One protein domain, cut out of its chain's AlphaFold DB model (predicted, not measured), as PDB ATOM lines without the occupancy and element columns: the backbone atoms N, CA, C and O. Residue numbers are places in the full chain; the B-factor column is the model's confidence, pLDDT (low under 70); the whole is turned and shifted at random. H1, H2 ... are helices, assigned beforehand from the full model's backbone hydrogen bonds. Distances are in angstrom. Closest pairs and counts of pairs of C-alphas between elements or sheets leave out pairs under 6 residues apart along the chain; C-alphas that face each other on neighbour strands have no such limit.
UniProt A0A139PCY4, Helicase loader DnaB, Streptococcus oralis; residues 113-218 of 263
ATOM      1  N   LYS A 113     -46.035   5.354  24.909       87.88
ATOM      2  CA  LYS A 113     -44.728   4.683  25.020       87.88
ATOM      3  C   LYS A 113     -44.750   3.264  24.447       87.88
ATOM      4  O   LYS A 113     -43.826   2.872  23.744       87.88
ATOM      5  N   GLU A 114     -45.802   2.503  24.742       89.38
ATOM      6  CA  GLU A 114     -45.995   1.145  24.218       89.38
ATOM      7  C   GLU A 114     -46.167   1.176  22.697       89.38
ATOM      8  O   GLU A 114     -45.576   0.363  21.994       89.38
ATOM      9  N   MET A 115     -46.890   2.166  22.174       90.88
ATOM     10  CA  MET A 115     -47.087   2.339  20.739       90.88
ATOM     11  C   MET A 115     -45.779   2.673  20.007       90.88
ATOM     12  O   MET A 115     -45.535   2.139  18.923       90.88
ATOM     13  N   THR A 116     -44.903   3.495  20.600       90.31
ATOM     14  CA  THR A 116     -43.552   3.732  20.063       90.31
ATOM     15  C   THR A 116     -42.743   2.439  20.016       90.31
ATOM     16  O   THR A 116     -42.177   2.119  18.973       90.31
ATOM     17  N   ILE A 117     -42.762   1.655  21.098       90.69
ATOM     18  CA  ILE A 117     -42.064   0.364  21.174       90.69
ATOM     19  C   ILE A 117     -42.575  -0.605  20.100       90.69
ATOM     20  O   ILE A 117     -41.775  -1.197  19.382       90.69
ATOM     21  N   ILE A 118     -43.896  -0.746  19.951       92.44
ATOM     22  CA  ILE A 118     -44.510  -1.627  18.945       92.44
ATOM     23  C   ILE A 118     -44.101  -1.188  17.536       92.44
ATOM     24  O   ILE A 118     -43.733  -2.018  16.704       92.44
ATOM     25  N   ARG A 119     -44.121   0.121  17.262       93.12
ATOM     26  CA  ARG A 119     -43.712   0.668  15.966       93.12
ATOM     27  C   ARG A 119     -42.242   0.377  15.668       93.12
ATOM     28  O   ARG A 119     -41.918  -0.004  14.547       93.12
ATOM     29  N   GLU A 120     -41.353   0.568  16.632       93.00
ATOM     30  CA  GLU A 120     -39.928   0.285  16.447       93.00
ATOM     31  C   GLU A 120     -39.671  -1.211  16.268       93.00
ATOM     32  O   GLU A 120     -38.943  -1.593  15.353       93.00
ATOM     33  N   ALA A 121     -40.339  -2.046  17.064       93.88
ATOM     34  CA  ALA A 121     -40.232  -3.496  16.981       93.88
ATOM     35  C   ALA A 121     -40.694  -4.041  15.621       93.88
ATOM     36  O   ALA A 121     -40.100  -4.991  15.123       93.88
ATOM     37  N   LYS A 122     -41.712  -3.445  14.992       93.62
ATOM     38  CA  LYS A 122     -42.216  -3.881  13.678       93.62
ATOM     39  C   LYS A 122     -41.347  -3.465  12.497       93.62
ATOM     40  O   LYS A 122     -41.313  -4.164  11.491       93.62
ATOM     41  N   ASN A 123     -40.685  -2.315  12.596       93.00
ATOM     42  CA  ASN A 123     -39.953  -1.724  11.472       93.00
ATOM     43  C   ASN A 123     -38.481  -2.149  11.410       93.00
ATOM     44  O   ASN A 123     -37.817  -1.872  10.413       93.00
ATOM     45  N   LYS A 124     -37.949  -2.766  12.471       93.94
ATOM     46  CA  LYS A 124     -36.525  -3.094  12.598       93.94
ATOM     47  C   LYS A 124     -36.311  -4.600  12.624       93.94
ATOM     48  O   LYS A 124     -37.049  -5.340  13.269       93.94
ATOM     49  N   THR A 125     -35.244  -5.047  11.969       93.31
ATOM     50  CA  THR A 125     -34.789  -6.438  12.105       93.31
ATOM     51  C   THR A 125     -34.191  -6.671  13.500       93.31
ATOM     52  O   THR A 125     -33.678  -5.719  14.100       93.31
ATOM     53  N   PRO A 126     -34.160  -7.913  14.017       94.38
ATOM     54  CA  PRO A 126     -33.655  -8.178  15.365       94.38
ATOM     55  C   PRO A 126     -32.197  -7.790  15.581       94.38
ATOM     56  O   PRO A 126     -31.822  -7.319  16.653       94.38
ATOM     57  N   LEU A 127     -31.376  -7.912  14.536       93.88
ATOM     58  CA  LEU A 127     -29.983  -7.473  14.567       93.88
ATOM     59  C   LEU A 127     -29.857  -5.946  14.632       93.88
ATOM     60  O   LEU A 127     -29.056  -5.442  15.416       93.88
ATOM     61  N   GLN A 128     -30.647  -5.208  13.844       94.00
ATOM     62  CA  GLN A 128     -30.655  -3.740  13.881       94.00
ATOM     63  C   GLN A 128     -31.180  -3.217  15.222       94.00
ATOM     64  O   GLN A 128     -30.596  -2.303  15.795       94.00
ATOM     65  N   PHE A 129     -32.245  -3.828  15.741       94.88
ATOM     66  CA  PHE A 129     -32.833  -3.463  17.026       94.88
ATOM     67  C   PHE A 129     -31.857  -3.710  18.186       94.88
ATOM     68  O   PHE A 129     -31.653  -2.845  19.037       94.88
ATOM     69  N   LEU A 130     -31.174  -4.861  18.183       93.81
ATOM     70  CA  LEU A 130     -30.109  -5.151  19.143       93.81
ATOM     71  C   LEU A 130     -28.960  -4.136  19.040       93.81
ATOM     72  O   LEU A 130     -28.468  -3.670  20.070       93.81
ATOM     73  N   ALA A 131     -28.540  -3.783  17.821       93.12
ATOM     74  CA  ALA A 131     -27.470  -2.815  17.590       93.12
ATOM     75  C   ALA A 131     -27.789  -1.450  18.210       93.12
ATOM     76  O   ALA A 131     -26.939  -0.863  18.872       93.12
ATOM     77  N   GLU A 132     -29.019  -0.973  18.046       92.44
ATOM     78  CA  GLU A 132     -29.470   0.309  18.582       92.44
ATOM     79  C   GLU A 132     -29.509   0.314  20.112       92.44
ATOM     80  O   GLU A 132     -28.964   1.225  20.741       92.44
ATOM     81  N   ILE A 133     -30.048  -0.744  20.734       90.88
ATOM     82  CA  ILE A 133     -30.001  -0.887  22.197       90.88
ATOM     83  C   ILE A 133     -28.548  -0.861  22.674       90.88
ATOM     84  O   ILE A 133     -28.210  -0.150  23.624       90.88
ATOM     85  N   LYS A 134     -27.659  -1.591  21.999       90.81
ATOM     86  CA  LYS A 134     -26.242  -1.630  22.359       90.81
ATOM     87  C   LYS A 134     -25.524  -0.306  22.140       90.81
ATOM     88  O   LYS A 134     -24.698   0.060  22.973       90.81
ATOM     89  N   GLN A 135     -25.887   0.451  21.110       90.81
ATOM     90  CA  GLN A 135     -25.353   1.785  20.863       90.81
ATOM     91  C   GLN A 135     -25.678   2.736  22.022       90.81
ATOM     92  O   GLN A 135     -24.785   3.439  22.496       90.81
ATOM     93  N   THR A 136     -26.907   2.698  22.558       88.50
ATOM     94  CA  THR A 136     -27.268   3.506  23.744       88.50
ATOM     95  C   THR A 136     -26.458   3.131  24.989       88.50
ATOM     96  O   THR A 136     -26.164   3.985  25.822       88.50
ATOM     97  N   ARG A 137     -26.037   1.865  25.087       86.81
ATOM     98  CA  ARG A 137     -25.252   1.313  26.202       86.81
ATOM     99  C   ARG A 137     -23.739   1.287  25.943       86.81
ATOM    100  O   ARG A 137     -23.003   0.761  26.772       86.81
ATOM    101  N   LYS A 138     -23.267   1.841  24.815       86.75
ATOM    102  CA  LYS A 138     -21.855   1.823  24.375       86.75
ATOM    103  C   LYS A 138     -21.242   0.412  24.310       86.75
ATOM    104  O   LYS A 138     -20.055   0.232  24.574       86.75
ATOM    105  N   GLY A 139     -22.055  -0.591  23.982       84.94
ATOM    106  CA  GLY A 139     -21.638  -1.987  23.840       84.94
ATOM    107  C   GLY A 139     -21.508  -2.420  22.379       84.94
ATOM    108  O   GLY A 139     -22.132  -1.846  21.492       84.94
ATOM    109  N   ASN A 140     -20.745  -3.489  22.140       89.88
ATOM    110  CA  ASN A 140     -20.647  -4.153  20.835       89.88
ATOM    111  C   ASN A 140     -21.460  -5.449  20.831       89.88
ATOM    112  O   ASN A 140     -21.575  -6.100  21.869       89.88
ATOM    113  N   ILE A 141     -22.010  -5.838  19.678       91.81
ATOM    114  CA  ILE A 141     -22.762  -7.096  19.521       91.81
ATOM    115  C   ILE A 141     -21.812  -8.284  19.683       91.81
ATOM    116  O   ILE A 141     -20.787  -8.349  19.002       91.81
ATOM    117  N   THR A 142     -22.157  -9.225  20.563       93.00
ATOM    118  CA  THR A 142     -21.371 -10.450  20.761       93.00
ATOM    119  C   THR A 142     -21.850 -11.560  19.827       93.00
ATOM    120  O   THR A 142     -22.971 -11.536  19.318       93.00
ATOM    121  N   GLN A 143     -21.004 -12.567  19.598       93.25
ATOM    122  CA  GLN A 143     -21.394 -13.724  18.787       93.25
ATOM    123  C   GLN A 143     -22.533 -14.521  19.437       93.25
ATOM    124  O   GLN A 143     -23.444 -14.959  18.740       93.25
ATOM    125  N   SER A 144     -22.519 -14.642  20.766       93.88
ATOM    126  CA  SER A 144     -23.546 -15.370  21.512       93.88
ATOM    127  C   SER A 144     -24.931 -14.724  21.399       93.88
ATOM    128  O   SER A 144     -25.938 -15.417  21.308       93.88
ATOM    129  N   GLU A 145     -25.007 -13.396  21.278       94.19
ATOM    130  CA  GLU A 145     -26.270 -12.696  21.030       94.19
ATOM    131  C   GLU A 145     -26.794 -12.906  19.612       94.19
ATOM    132  O   GLU A 145     -28.001 -13.017  19.415       94.19
ATOM    133  N   ARG A 146     -25.909 -12.981  18.612       94.38
ATOM    134  CA  ARG A 146     -26.320 -13.328  17.243       94.38
ATOM    135  C   ARG A 146     -26.895 -14.736  17.205       94.38
ATOM    136  O   ARG A 146     -27.951 -14.954  16.621       94.38
ATOM    137  N   GLU A 147     -26.229 -15.667  17.876       94.19
ATOM    138  CA  GLU A 147     -26.689 -17.045  17.996       94.19
ATOM    139  C   GLU A 147     -28.027 -17.134  18.737       94.19
ATOM    140  O   GLU A 147     -28.940 -17.807  18.267       94.19
ATOM    141  N   LEU A 148     -28.202 -16.367  19.815       95.31
ATOM    142  CA  LEU A 148     -29.475 -16.241  20.521       95.31
ATOM    143  C   LEU A 148     -30.607 -15.768  19.591       95.31
ATOM    144  O   LEU A 148     -31.715 -16.299  19.650       95.31
ATOM    145  N   LEU A 149     -30.352 -14.792  18.712       94.94
ATOM    146  CA  LEU A 149     -31.347 -14.335  17.734       94.94
ATOM    147  C   LEU A 149     -31.703 -15.425  16.724       94.94
ATOM    148  O   LEU A 149     -32.882 -15.604  16.420       94.94
ATOM    149  N   HIS A 150     -30.713 -16.183  16.249       93.31
ATOM    150  CA  HIS A 150     -30.957 -17.338  15.384       93.31
ATOM    151  C   HIS A 150     -31.780 -18.417  16.090       93.31
ATOM    152  O   HIS A 150     -32.726 -18.932  15.499       93.31
ATOM    153  N   GLN A 151     -31.487 -18.707  17.360       94.25
ATOM    154  CA  GLN A 151     -32.248 -19.661  18.168       94.25
ATOM    155  C   GLN A 151     -33.693 -19.201  18.389       94.25
ATOM    156  O   GLN A 151     -34.621 -19.982  18.220       94.25
ATOM    157  N   MET A 152     -33.928 -17.927  18.719       95.19
ATOM    158  CA  MET A 152     -35.296 -17.412  18.858       95.19
ATOM    159  C   MET A 152     -36.064 -17.480  17.533       95.19
ATOM    160  O   MET A 152     -37.247 -17.815  17.503       95.19
ATOM    161  N   ALA A 153     -35.394 -17.197  16.422       93.38
ATOM    162  CA  ALA A 153     -36.008 -17.255  15.110       93.38
ATOM    163  C   ALA A 153     -36.295 -18.697  14.643       93.38
ATOM    164  O   ALA A 153     -37.326 -18.931  14.011       93.38
ATOM    165  N   SER A 154     -35.455 -19.674  15.004       91.56
ATOM    166  CA  SER A 154     -35.680 -21.096  14.695       91.56
ATOM    167  C   SER A 154     -36.854 -21.706  15.474       91.56
ATOM    168  O   SER A 154     -37.486 -22.652  14.993       91.56
ATOM    169  N   LEU A 155     -37.227 -21.113  16.619       92.38
ATOM    170  CA  LEU A 155     -38.476 -21.416  17.333       92.38
ATOM    171  C   LEU A 155     -39.737 -20.968  16.570       92.38
ATOM    172  O   LEU A 155     -40.842 -21.325  16.971       92.38
ATOM    173  N   GLY A 156     -39.600 -20.196  15.486       92.00
ATOM    174  CA  GLY A 156     -40.725 -19.675  14.707       92.00
ATOM    175  C   GLY A 156     -41.193 -18.281  15.127       92.00
ATOM    176  O   GLY A 156     -42.171 -17.780  14.578       92.00
ATOM    177  N   LEU A 157     -40.505 -17.621  16.066       95.00
ATOM    178  CA  LEU A 157     -40.852 -16.262  16.483       95.00
ATOM    179  C   LEU A 157     -40.599 -15.267  15.341       95.00
ATOM    180  O   LEU A 157     -39.552 -15.306  14.687       95.00
ATOM    181  N   LEU A 158     -41.551 -14.355  15.127       95.25
ATOM    182  CA  LEU A 158     -41.410 -13.244  14.183       95.25
ATOM    183  C   LEU A 158     -40.490 -12.157  14.752       95.25
ATOM    184  O   LEU A 158     -40.364 -12.006  15.968       95.25
ATOM    185  N   ASP A 159     -39.887 -11.361  13.870       95.12
ATOM    186  CA  ASP A 159     -38.909 -10.328  14.243       95.12
ATOM    187  C   ASP A 159     -39.453  -9.328  15.263       95.12
ATOM    188  O   ASP A 159     -38.776  -8.982  16.229       95.12
ATOM    189  N   GLU A 160     -40.714  -8.935  15.101       94.50
ATOM    190  CA  GLU A 160     -41.389  -8.021  16.015       94.50
ATOM    191  C   GLU A 160     -41.488  -8.587  17.441       94.50
ATOM    192  O   GLU A 160     -41.286  -7.861  18.411       94.50
ATOM    193  N   VAL A 161     -41.725  -9.894  17.587       95.69
ATOM    194  CA  VAL A 161     -41.814 -10.556  18.893       95.69
ATOM    195  C   VAL A 161     -40.422 -10.706  19.500       95.69
ATOM    196  O   VAL A 161     -40.240 -10.428  20.686       95.69
ATOM    197  N   ILE A 162     -39.423 -11.074  18.691       96.31
ATOM    198  CA  ILE A 162     -38.018 -11.162  19.117       96.31
ATOM    199  C   ILE A 162     -37.538  -9.809  19.663       96.31
ATOM    200  O   ILE A 162     -36.928  -9.759  20.733       96.31
ATOM    201  N   ASN A 163     -37.875  -8.706  18.992       96.06
ATOM    202  CA  ASN A 163     -37.544  -7.349  19.434       96.06
ATOM    203  C   ASN A 163     -38.150  -7.018  20.804       96.06
ATOM    204  O   ASN A 163     -37.465  -6.482  21.678       96.06
ATOM    205  N   ILE A 164     -39.409  -7.397  21.044       95.19
ATOM    206  CA  ILE A 164     -40.046  -7.213  22.354       95.19
ATOM    207  C   ILE A 164     -39.376  -8.071  23.438       95.19
ATOM    208  O   ILE A 164     -39.157  -7.585  24.551       95.19
ATOM    209  N   VAL A 165     -38.997  -9.317  23.129       94.75
ATOM    210  CA  VAL A 165     -38.253 -10.182  24.063       94.75
ATOM    211  C   VAL A 165     -36.904  -9.559  24.420       94.75
ATOM    212  O   VAL A 165     -36.570  -9.470  25.605       94.75
ATOM    213  N   LEU A 166     -36.158  -9.061  23.430       94.44
ATOM    214  CA  LEU A 166     -34.899  -8.349  23.654       94.44
ATOM    215  C   LEU A 166     -35.100  -7.154  24.582       94.44
ATOM    216  O   LEU A 166     -34.437  -7.063  25.618       94.44
ATOM    217  N   LEU A 167     -36.057  -6.281  24.268       92.81
ATOM    218  CA  LEU A 167     -36.346  -5.107  25.086       92.81
ATOM    219  C   LEU A 167     -36.680  -5.494  26.533       92.81
ATOM    220  O   LEU A 167     -36.149  -4.905  27.477       92.81
ATOM    221  N   LEU A 168     -37.514  -6.520  26.723       91.56
ATOM    222  CA  LEU A 168     -37.872  -7.025  28.047       91.56
ATOM    223  C   LEU A 168     -36.648  -7.538  28.819       91.56
ATOM    224  O   LEU A 168     -36.548  -7.332  30.030       91.56
ATOM    225  N   THR A 169     -35.724  -8.219  28.141       92.12
ATOM    226  CA  THR A 169     -34.525  -8.784  28.777       92.12
ATOM    227  C   THR A 169     -33.554  -7.704  29.242       92.12
ATOM    228  O   THR A 169     -33.109  -7.760  30.390       92.12
ATOM    229  N   PHE A 170     -33.315  -6.682  28.417       90.00
ATOM    230  CA  PHE A 170     -32.486  -5.525  28.767       90.00
ATOM    231  C   PHE A 170     -33.118  -4.620  29.829       90.00
ATOM    232  O   PHE A 170     -32.404  -3.943  30.561       90.00
ATOM    233  N   ASN A 171     -34.450  -4.586  29.919       88.38
ATOM    234  CA  ASN A 171     -35.143  -3.848  30.975       88.38
ATOM    235  C   ASN A 171     -35.042  -4.578  32.329       88.38
ATOM    236  O   ASN A 171     -34.972  -3.955  33.382       88.38
ATOM    237  N   LYS A 172     -34.984  -5.915  32.322       86.06
ATOM    238  CA  LYS A 172     -34.902  -6.698  33.562       86.06
ATOM    239  C   LYS A 172     -33.529  -6.646  34.235       86.06
ATOM    240  O   LYS A 172     -33.466  -6.686  35.462       86.06
ATOM    241  N   VAL A 173     -32.449  -6.652  33.457       81.44
ATOM    242  CA  VAL A 173     -31.074  -6.659  33.974       81.44
ATOM    243  C   VAL A 173     -30.324  -5.502  33.347       81.44
ATOM    244  O   VAL A 173     -30.197  -5.450  32.125       81.44
ATOM    245  N   ASP A 174     -29.794  -4.605  34.177       80.25
ATOM    246  CA  ASP A 174     -28.978  -3.501  33.687       80.25
ATOM    247  C   ASP A 174     -27.564  -3.992  33.344       80.25
ATOM    248  O   ASP A 174     -26.640  -3.973  34.151       80.25
ATOM    249  N   SER A 175     -27.440  -4.553  32.146       83.81
ATOM    250  CA  SER A 175     -26.211  -5.126  31.605       83.81
ATOM    251  C   SER A 175     -26.010  -4.648  30.170       83.81
ATOM    252  O   SER A 175     -26.970  -4.355  29.451       83.81
ATOM    253  N   ALA A 176     -24.751  -4.563  29.741       83.62
ATOM    254  CA  ALA A 176     -24.409  -4.302  28.344       83.62
ATOM    255  C   ALA A 176     -24.720  -5.508  27.440       83.62
ATOM    256  O   ALA A 176     -25.002  -5.325  26.259       83.62
ATOM    257  N   ASN A 177     -24.700  -6.723  27.998       86.56
ATOM    258  CA  ASN A 177     -24.975  -7.968  27.284       86.56
ATOM    259  C   ASN A 177     -26.343  -8.540  27.650       86.56
ATOM    260  O   ASN A 177     -26.783  -8.426  28.802       86.56
ATOM    261  N   VAL A 178     -26.974  -9.205  26.681       89.75
ATOM    262  CA  VAL A 178     -28.251  -9.903  26.878       89.75
ATOM    263  C   VAL A 178     -28.077 -11.078  27.841       89.75
ATOM    264  O   VAL A 178     -27.146 -11.871  27.728       89.75
ATOM    265  N   ASN A 179     -29.017 -11.245  28.773       92.94
ATOM    266  CA  ASN A 179     -29.111 -12.473  29.559       92.94
ATOM    267  C   ASN A 179     -29.767 -13.578  28.717       92.94
ATOM    268  O   ASN A 179     -30.993 -13.701  28.693       92.94
ATOM    269  N   GLU A 180     -28.942 -14.384  28.050       94.12
ATOM    270  CA  GLU A 180     -29.359 -15.457  27.135       94.12
ATOM    271  C   GLU A 180     -30.353 -16.433  27.774       94.12
ATOM    272  O   GLU A 180     -31.395 -16.737  27.196       94.12
ATOM    273  N   LYS A 181     -30.092 -16.870  29.013       94.12
ATOM    274  CA  LYS A 181     -30.965 -17.819  29.725       94.12
ATOM    275  C   LYS A 181     -32.355 -17.240  29.957       94.12
ATOM    276  O   LYS A 181     -33.362 -17.928  29.785       94.12
ATOM    277  N   TYR A 182     -32.422 -15.975  30.370       93.75
ATOM    278  CA  TYR A 182     -33.702 -15.313  30.583       93.75
ATOM    279  C   TYR A 182     -34.427 -15.048  29.258       93.75
ATOM    280  O   TYR A 182     -35.628 -15.303  29.179       93.75
ATOM    281  N   ALA A 183     -33.707 -14.600  28.227       95.19
ATOM    282  CA  ALA A 183     -34.257 -14.365  26.895       95.19
ATOM    283  C   ALA A 183     -34.858 -15.641  26.299       95.19
ATOM    284  O   ALA A 183     -36.027 -15.634  25.925       95.19
ATOM    285  N   MET A 184     -34.123 -16.757  26.327       96.06
ATOM    286  CA  MET A 184     -34.618 -18.047  25.840       96.06
ATOM    287  C   MET A 184     -35.824 -18.550  26.624       96.06
ATOM    288  O   MET A 184     -36.757 -19.081  26.032       96.06
ATOM    289  N   LYS A 185     -35.862 -18.352  27.949       94.94
ATOM    290  CA  LYS A 185     -37.048 -18.705  28.739       94.94
ATOM    291  C   LYS A 185     -38.285 -17.945  28.255       94.94
ATOM    292  O   LYS A 185     -39.329 -18.553  28.055       94.94
ATOM    293  N   VAL A 186     -38.171 -16.629  28.063       94.69
ATOM    294  CA  VAL A 186     -39.292 -15.810  27.575       94.69
ATOM    295  C   VAL A 186     -39.661 -16.183  26.138       94.69
ATOM    296  O   VAL A 186     -40.843 -16.300  25.837       94.69
ATOM    297  N   ALA A 187     -38.675 -16.410  25.271       95.81
ATOM    298  CA  ALA A 187     -38.894 -16.829  23.892       95.81
ATOM    299  C   ALA A 187     -39.665 -18.157  23.820       95.81
ATOM    300  O   ALA A 187     -40.660 -18.250  23.104       95.81
ATOM    301  N   ASN A 188     -39.278 -19.147  24.628       96.62
ATOM    302  CA  ASN A 188     -39.991 -20.417  24.737       96.62
ATOM    303  C   ASN A 188     -41.411 -20.236  25.294       96.62
ATOM    304  O   ASN A 188     -42.347 -20.820  24.753       96.62
ATOM    305  N   ASP A 189     -41.597 -19.402  26.327       94.81
ATOM    306  CA  ASP A 189     -42.931 -19.079  26.855       94.81
ATOM    307  C   ASP A 189     -43.835 -18.489  25.752       94.81
ATOM    308  O   ASP A 189     -45.020 -18.815  25.680       94.81
ATOM    309  N   TYR A 190     -43.286 -17.612  24.903       95.00
ATOM    310  CA  TYR A 190     -44.016 -16.937  23.824       95.00
ATOM    311  C   TYR A 190     -44.313 -17.873  22.653       95.00
ATOM    312  O   TYR A 190     -45.438 -17.874  22.155       95.00
ATOM    313  N   ALA A 191     -43.352 -18.716  22.271       94.38
ATOM    314  CA  ALA A 191     -43.555 -19.759  21.270       94.38
ATOM    315  C   ALA A 191     -44.635 -20.758  21.727       94.38
ATOM    316  O   ALA A 191     -45.540 -21.087  20.964       94.38
ATOM    317  N   TYR A 192     -44.609 -21.167  23.001       93.56
ATOM    318  CA  TYR A 192     -45.623 -22.053  23.584       93.56
ATOM    319  C   TYR A 192     -47.024 -21.426  23.580       93.56
ATOM    320  O   TYR A 192     -48.008 -22.085  23.252       93.56
ATOM    321  N   GLN A 193     -47.118 -20.136  23.911       91.75
ATOM    322  CA  GLN A 193     -48.379 -19.389  23.914       91.75
ATOM    323  C   GLN A 193     -48.840 -18.967  22.511       91.75
ATOM    324  O   GLN A 193     -49.928 -18.413  22.389       91.75
ATOM    325  N   LYS A 194     -48.055 -19.261  21.463       93.25
ATOM    326  CA  LYS A 194     -48.313 -18.872  20.068       93.25
ATOM    327  C   LYS A 194     -48.479 -17.360  19.895       93.25
ATOM    328  O   LYS A 194     -49.317 -16.911  19.113       93.25
ATOM    329  N   ILE A 195     -47.660 -16.590  20.612       92.62
ATOM    330  CA  ILE A 195     -47.638 -15.130  20.508       92.62
ATOM    331  C   ILE A 195     -46.974 -14.745  19.192       92.62
ATOM    332  O   ILE A 195     -45.791 -15.018  18.975       92.62
ATOM    333  N   ARG A 196     -47.744 -14.098  18.317       91.56
ATOM    334  CA  ARG A 196     -47.316 -13.781  16.942       91.56
ATOM    335  C   ARG A 196     -47.058 -12.306  16.711       91.56
ATOM    336  O   ARG A 196     -46.357 -11.963  15.773       91.56
ATOM    337  N   THR A 197     -47.648 -11.437  17.522       94.38
ATOM    338  CA  THR A 197     -47.638  -9.988  17.294       94.38
ATOM    339  C   THR A 197     -46.863  -9.261  18.388       94.38
ATOM    340  O   THR A 197     -46.808  -9.717  19.534       94.38
ATOM    341  N   ALA A 198     -46.283  -8.103  18.056       92.81
ATOM    342  CA  ALA A 198     -45.677  -7.238  19.067       92.81
ATOM    343  C   ALA A 198     -46.723  -6.721  20.068       92.81
ATOM    344  O   ALA A 198     -46.435  -6.615  21.258       92.81
ATOM    345  N   GLU A 199     -47.945  -6.450  19.604       93.00
ATOM    346  CA  GLU A 199     -49.077  -6.040  20.439       93.00
ATOM    347  C   GLU A 199     -49.381  -7.053  21.544       93.00
ATOM    348  O   GLU A 199     -49.424  -6.707  22.727       93.00
ATOM    349  N   GLU A 200     -49.536  -8.320  21.170       92.94
ATOM    350  CA  GLU A 200     -49.818  -9.410  22.101       92.94
ATOM    351  C   GLU A 200     -48.659  -9.624  23.083       92.94
ATOM    352  O   GLU A 200     -48.880  -9.801  24.284       92.94
ATOM    353  N   ALA A 201     -47.413  -9.519  22.611       92.75
ATOM    354  CA  ALA A 201     -46.236  -9.595  23.472       92.75
ATOM    355  C   ALA A 201     -46.219  -8.471  24.529       92.75
ATOM    356  O   ALA A 201     -45.951  -8.726  25.707       92.75
ATOM    357  N   VAL A 202     -46.560  -7.235  24.146       91.69
ATOM    358  CA  VAL A 202     -46.651  -6.091  25.071       91.69
ATOM    359  C   VAL A 202     -47.788  -6.268  26.076       91.69
ATOM    360  O   VAL A 202     -47.577  -6.063  27.276       91.69
ATOM    361  N   LEU A 203     -48.964  -6.727  25.638       91.69
ATOM    362  CA  LEU A 203     -50.062  -7.071  26.550       91.69
ATOM    363  C   LEU A 203     -49.616  -8.116  27.573       91.69
ATOM    364  O   LEU A 203     -49.858  -7.973  28.775       91.69
ATOM    365  N   ARG A 204     -48.858  -9.119  27.128       90.31
ATOM    366  CA  ARG A 204     -48.333 -10.159  28.008       90.31
ATOM    367  C   ARG A 204     -47.361  -9.622  29.056       90.31
ATOM    368  O   ARG A 204     -47.354 -10.109  30.192       90.31
ATOM    369  N   ILE A 205     -46.549  -8.627  28.696       88.81
ATOM    370  CA  ILE A 205     -45.673  -7.913  29.634       88.81
ATOM    371  C   ILE A 205     -46.515  -7.165  30.670       88.81
ATOM    372  O   ILE A 205     -46.238  -7.277  31.867       88.81
ATOM    373  N   ARG A 206     -47.559  -6.453  30.232       87.12
ATOM    374  CA  ARG A 206     -48.469  -5.704  31.108       87.12
ATOM    375  C   ARG A 206     -49.162  -6.609  32.124       87.12
ATOM    376  O   ARG A 206     -49.121  -6.316  33.318       87.12
ATOM    377  N   GLU A 207     -49.711  -7.738  31.689       88.31
ATOM    378  CA  GLU A 207     -50.320  -8.730  32.586       88.31
ATOM    379  C   GLU A 207     -49.328  -9.271  33.620       88.31
ATOM    380  O   GLU A 207     -49.645  -9.394  34.804       88.31
ATOM    381  N   ARG A 208     -48.103  -9.600  33.187       85.75
ATOM    382  CA  ARG A 208     -47.062 -10.138  34.074       85.75
ATOM    383  C   ARG A 208     -46.640  -9.098  35.119       85.75
ATOM    384  O   ARG A 208     -46.439  -9.449  36.279       85.75
ATOM    385  N   GLN A 209     -46.544  -7.829  34.723       83.50
ATOM    386  CA  GLN A 209     -46.272  -6.701  35.620       83.50
ATOM    387  C   GLN A 209     -47.404  -6.494  36.639       83.50
ATOM    388  O   GLN A 209     -47.131  -6.235  37.808       83.50
ATOM    389  N   GLN A 210     -48.665  -6.626  36.220       81.44
ATOM    390  CA  GLN A 210     -49.825  -6.502  37.108       81.44
ATOM    391  C   GLN A 210     -49.888  -7.643  38.131       81.44
ATOM    392  O   GLN A 210     -49.970  -7.362  39.326       81.44
ATOM    393  N   LYS A 211     -49.735  -8.901  37.695       80.56
ATOM    394  CA  LYS A 211     -49.699 -10.066  38.601       80.56
ATOM    395  C   LYS A 211     -48.579  -9.964  39.635       80.56
ATOM    396  O   LYS A 211     -48.815 -10.178  40.817       80.56
ATOM    397  N   GLY A 212     -47.383  -9.538  39.223       74.44
ATOM    398  CA  GLY A 212     -46.270  -9.329  40.156       74.44
ATOM    399  C   GLY A 212     -46.567  -8.286  41.241       74.44
ATOM    400  O   GLY A 212     -46.157  -8.464  42.387       74.44
ATOM    401  N   LYS A 213     -47.309  -7.220  40.912       72.25
ATOM    402  CA  LYS A 213     -47.735  -6.199  41.887       72.25
ATOM    403  C   LYS A 213     -48.810  -6.722  42.838       72.25
ATOM    404  O   LYS A 213     -48.785  -6.391  44.020       72.25
ATOM    405  N   GLU A 214     -49.737  -7.530  42.341       70.69
ATOM    406  CA  GLU A 214     -50.804  -8.129  43.147       70.69
ATOM    407  C   GLU A 214     -50.254  -9.176  44.131       70.69
ATOM    408  O   GLU A 214     -50.582  -9.137  45.318       70.69
ATOM    409  N   ASP A 215     -49.304 -10.005  43.686       63.50
ATOM    410  CA  ASP A 215     -48.577 -10.965  44.527       63.50
ATOM    411  C   ASP A 215     -47.684 -10.285  45.580       63.50
ATOM    412  O   ASP A 215     -47.509 -10.786  46.693       63.50
ATOM    413  N   GLN A 216     -47.103  -9.124  45.261       60.38
ATOM    414  CA  GLN A 216     -46.377  -8.324  46.252       60.38
ATOM    415  C   GLN A 216     -47.329  -7.703  47.279       60.38
ATOM    416  O   GLN A 216     -47.026  -7.720  48.472       60.38
ATOM    417  N   LYS A 217     -48.500  -7.223  46.841       59.34
ATOM    418  CA  LYS A 217     -49.513  -6.630  47.723       59.34
ATOM    419  C   LYS A 217     -50.128  -7.666  48.675       59.34
ATOM    420  O   LYS A 217     -50.341  -7.356  49.849       59.34
ATOM    421  N   SER A 218     -50.341  -8.901  48.214       58.28
ATOM    422  CA  SER A 218     -50.830 -10.020  49.039       58.28
ATOM    423  C   SER A 218     -49.776 -10.566  50.018       58.28
ATOM    424  O   SER A 218     -50.112 -11.025  51.113       58.28
TER     425      SER A 218
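Overview. This is residues 113 to 218 of the 263 residues of the protein "Helicase loader DnaB" of Streptococcus oralis (UniProt A0A139PCY4). What shape? Helices H1, H2, H3, H5 and H6 pack round H4, and H6's residues 206 to 218 stick out. What parts? The printed part, 106 residues with six named helices, is all helix and compact, radius of gyration of the C-alphas 13.5 A, spanning 42 by 27 by 27 A.

Arrangement. What first? H1, residues 113 to 123, touches the hub H4, residues 159 to 172, at 159 to 164 alone, C-alphas 121 and 160 closest at 4.8 A. What next? H3, residues 143 to 154, touches H5, residues 180 to 192, at a shallow tilt of 7 degrees, C-alphas 152 and 187 closest at 6.2 A. Each helix has every O i to N i+4 pair within hydrogen-bond range.

Along the chain. Where first? H1 begins at C-alpha 113, (-44.728, 4.683, 25.020), and H2 covers 126 to 136. Where last? H6, residues 198 to 218, ends at C-alpha 218, (-50.830, -10.020, 49.039).

Size, cuts and confidence. Any cut? The printed part has no cut. Low confidence? Residues 215 to 218 have pLDDT under 70.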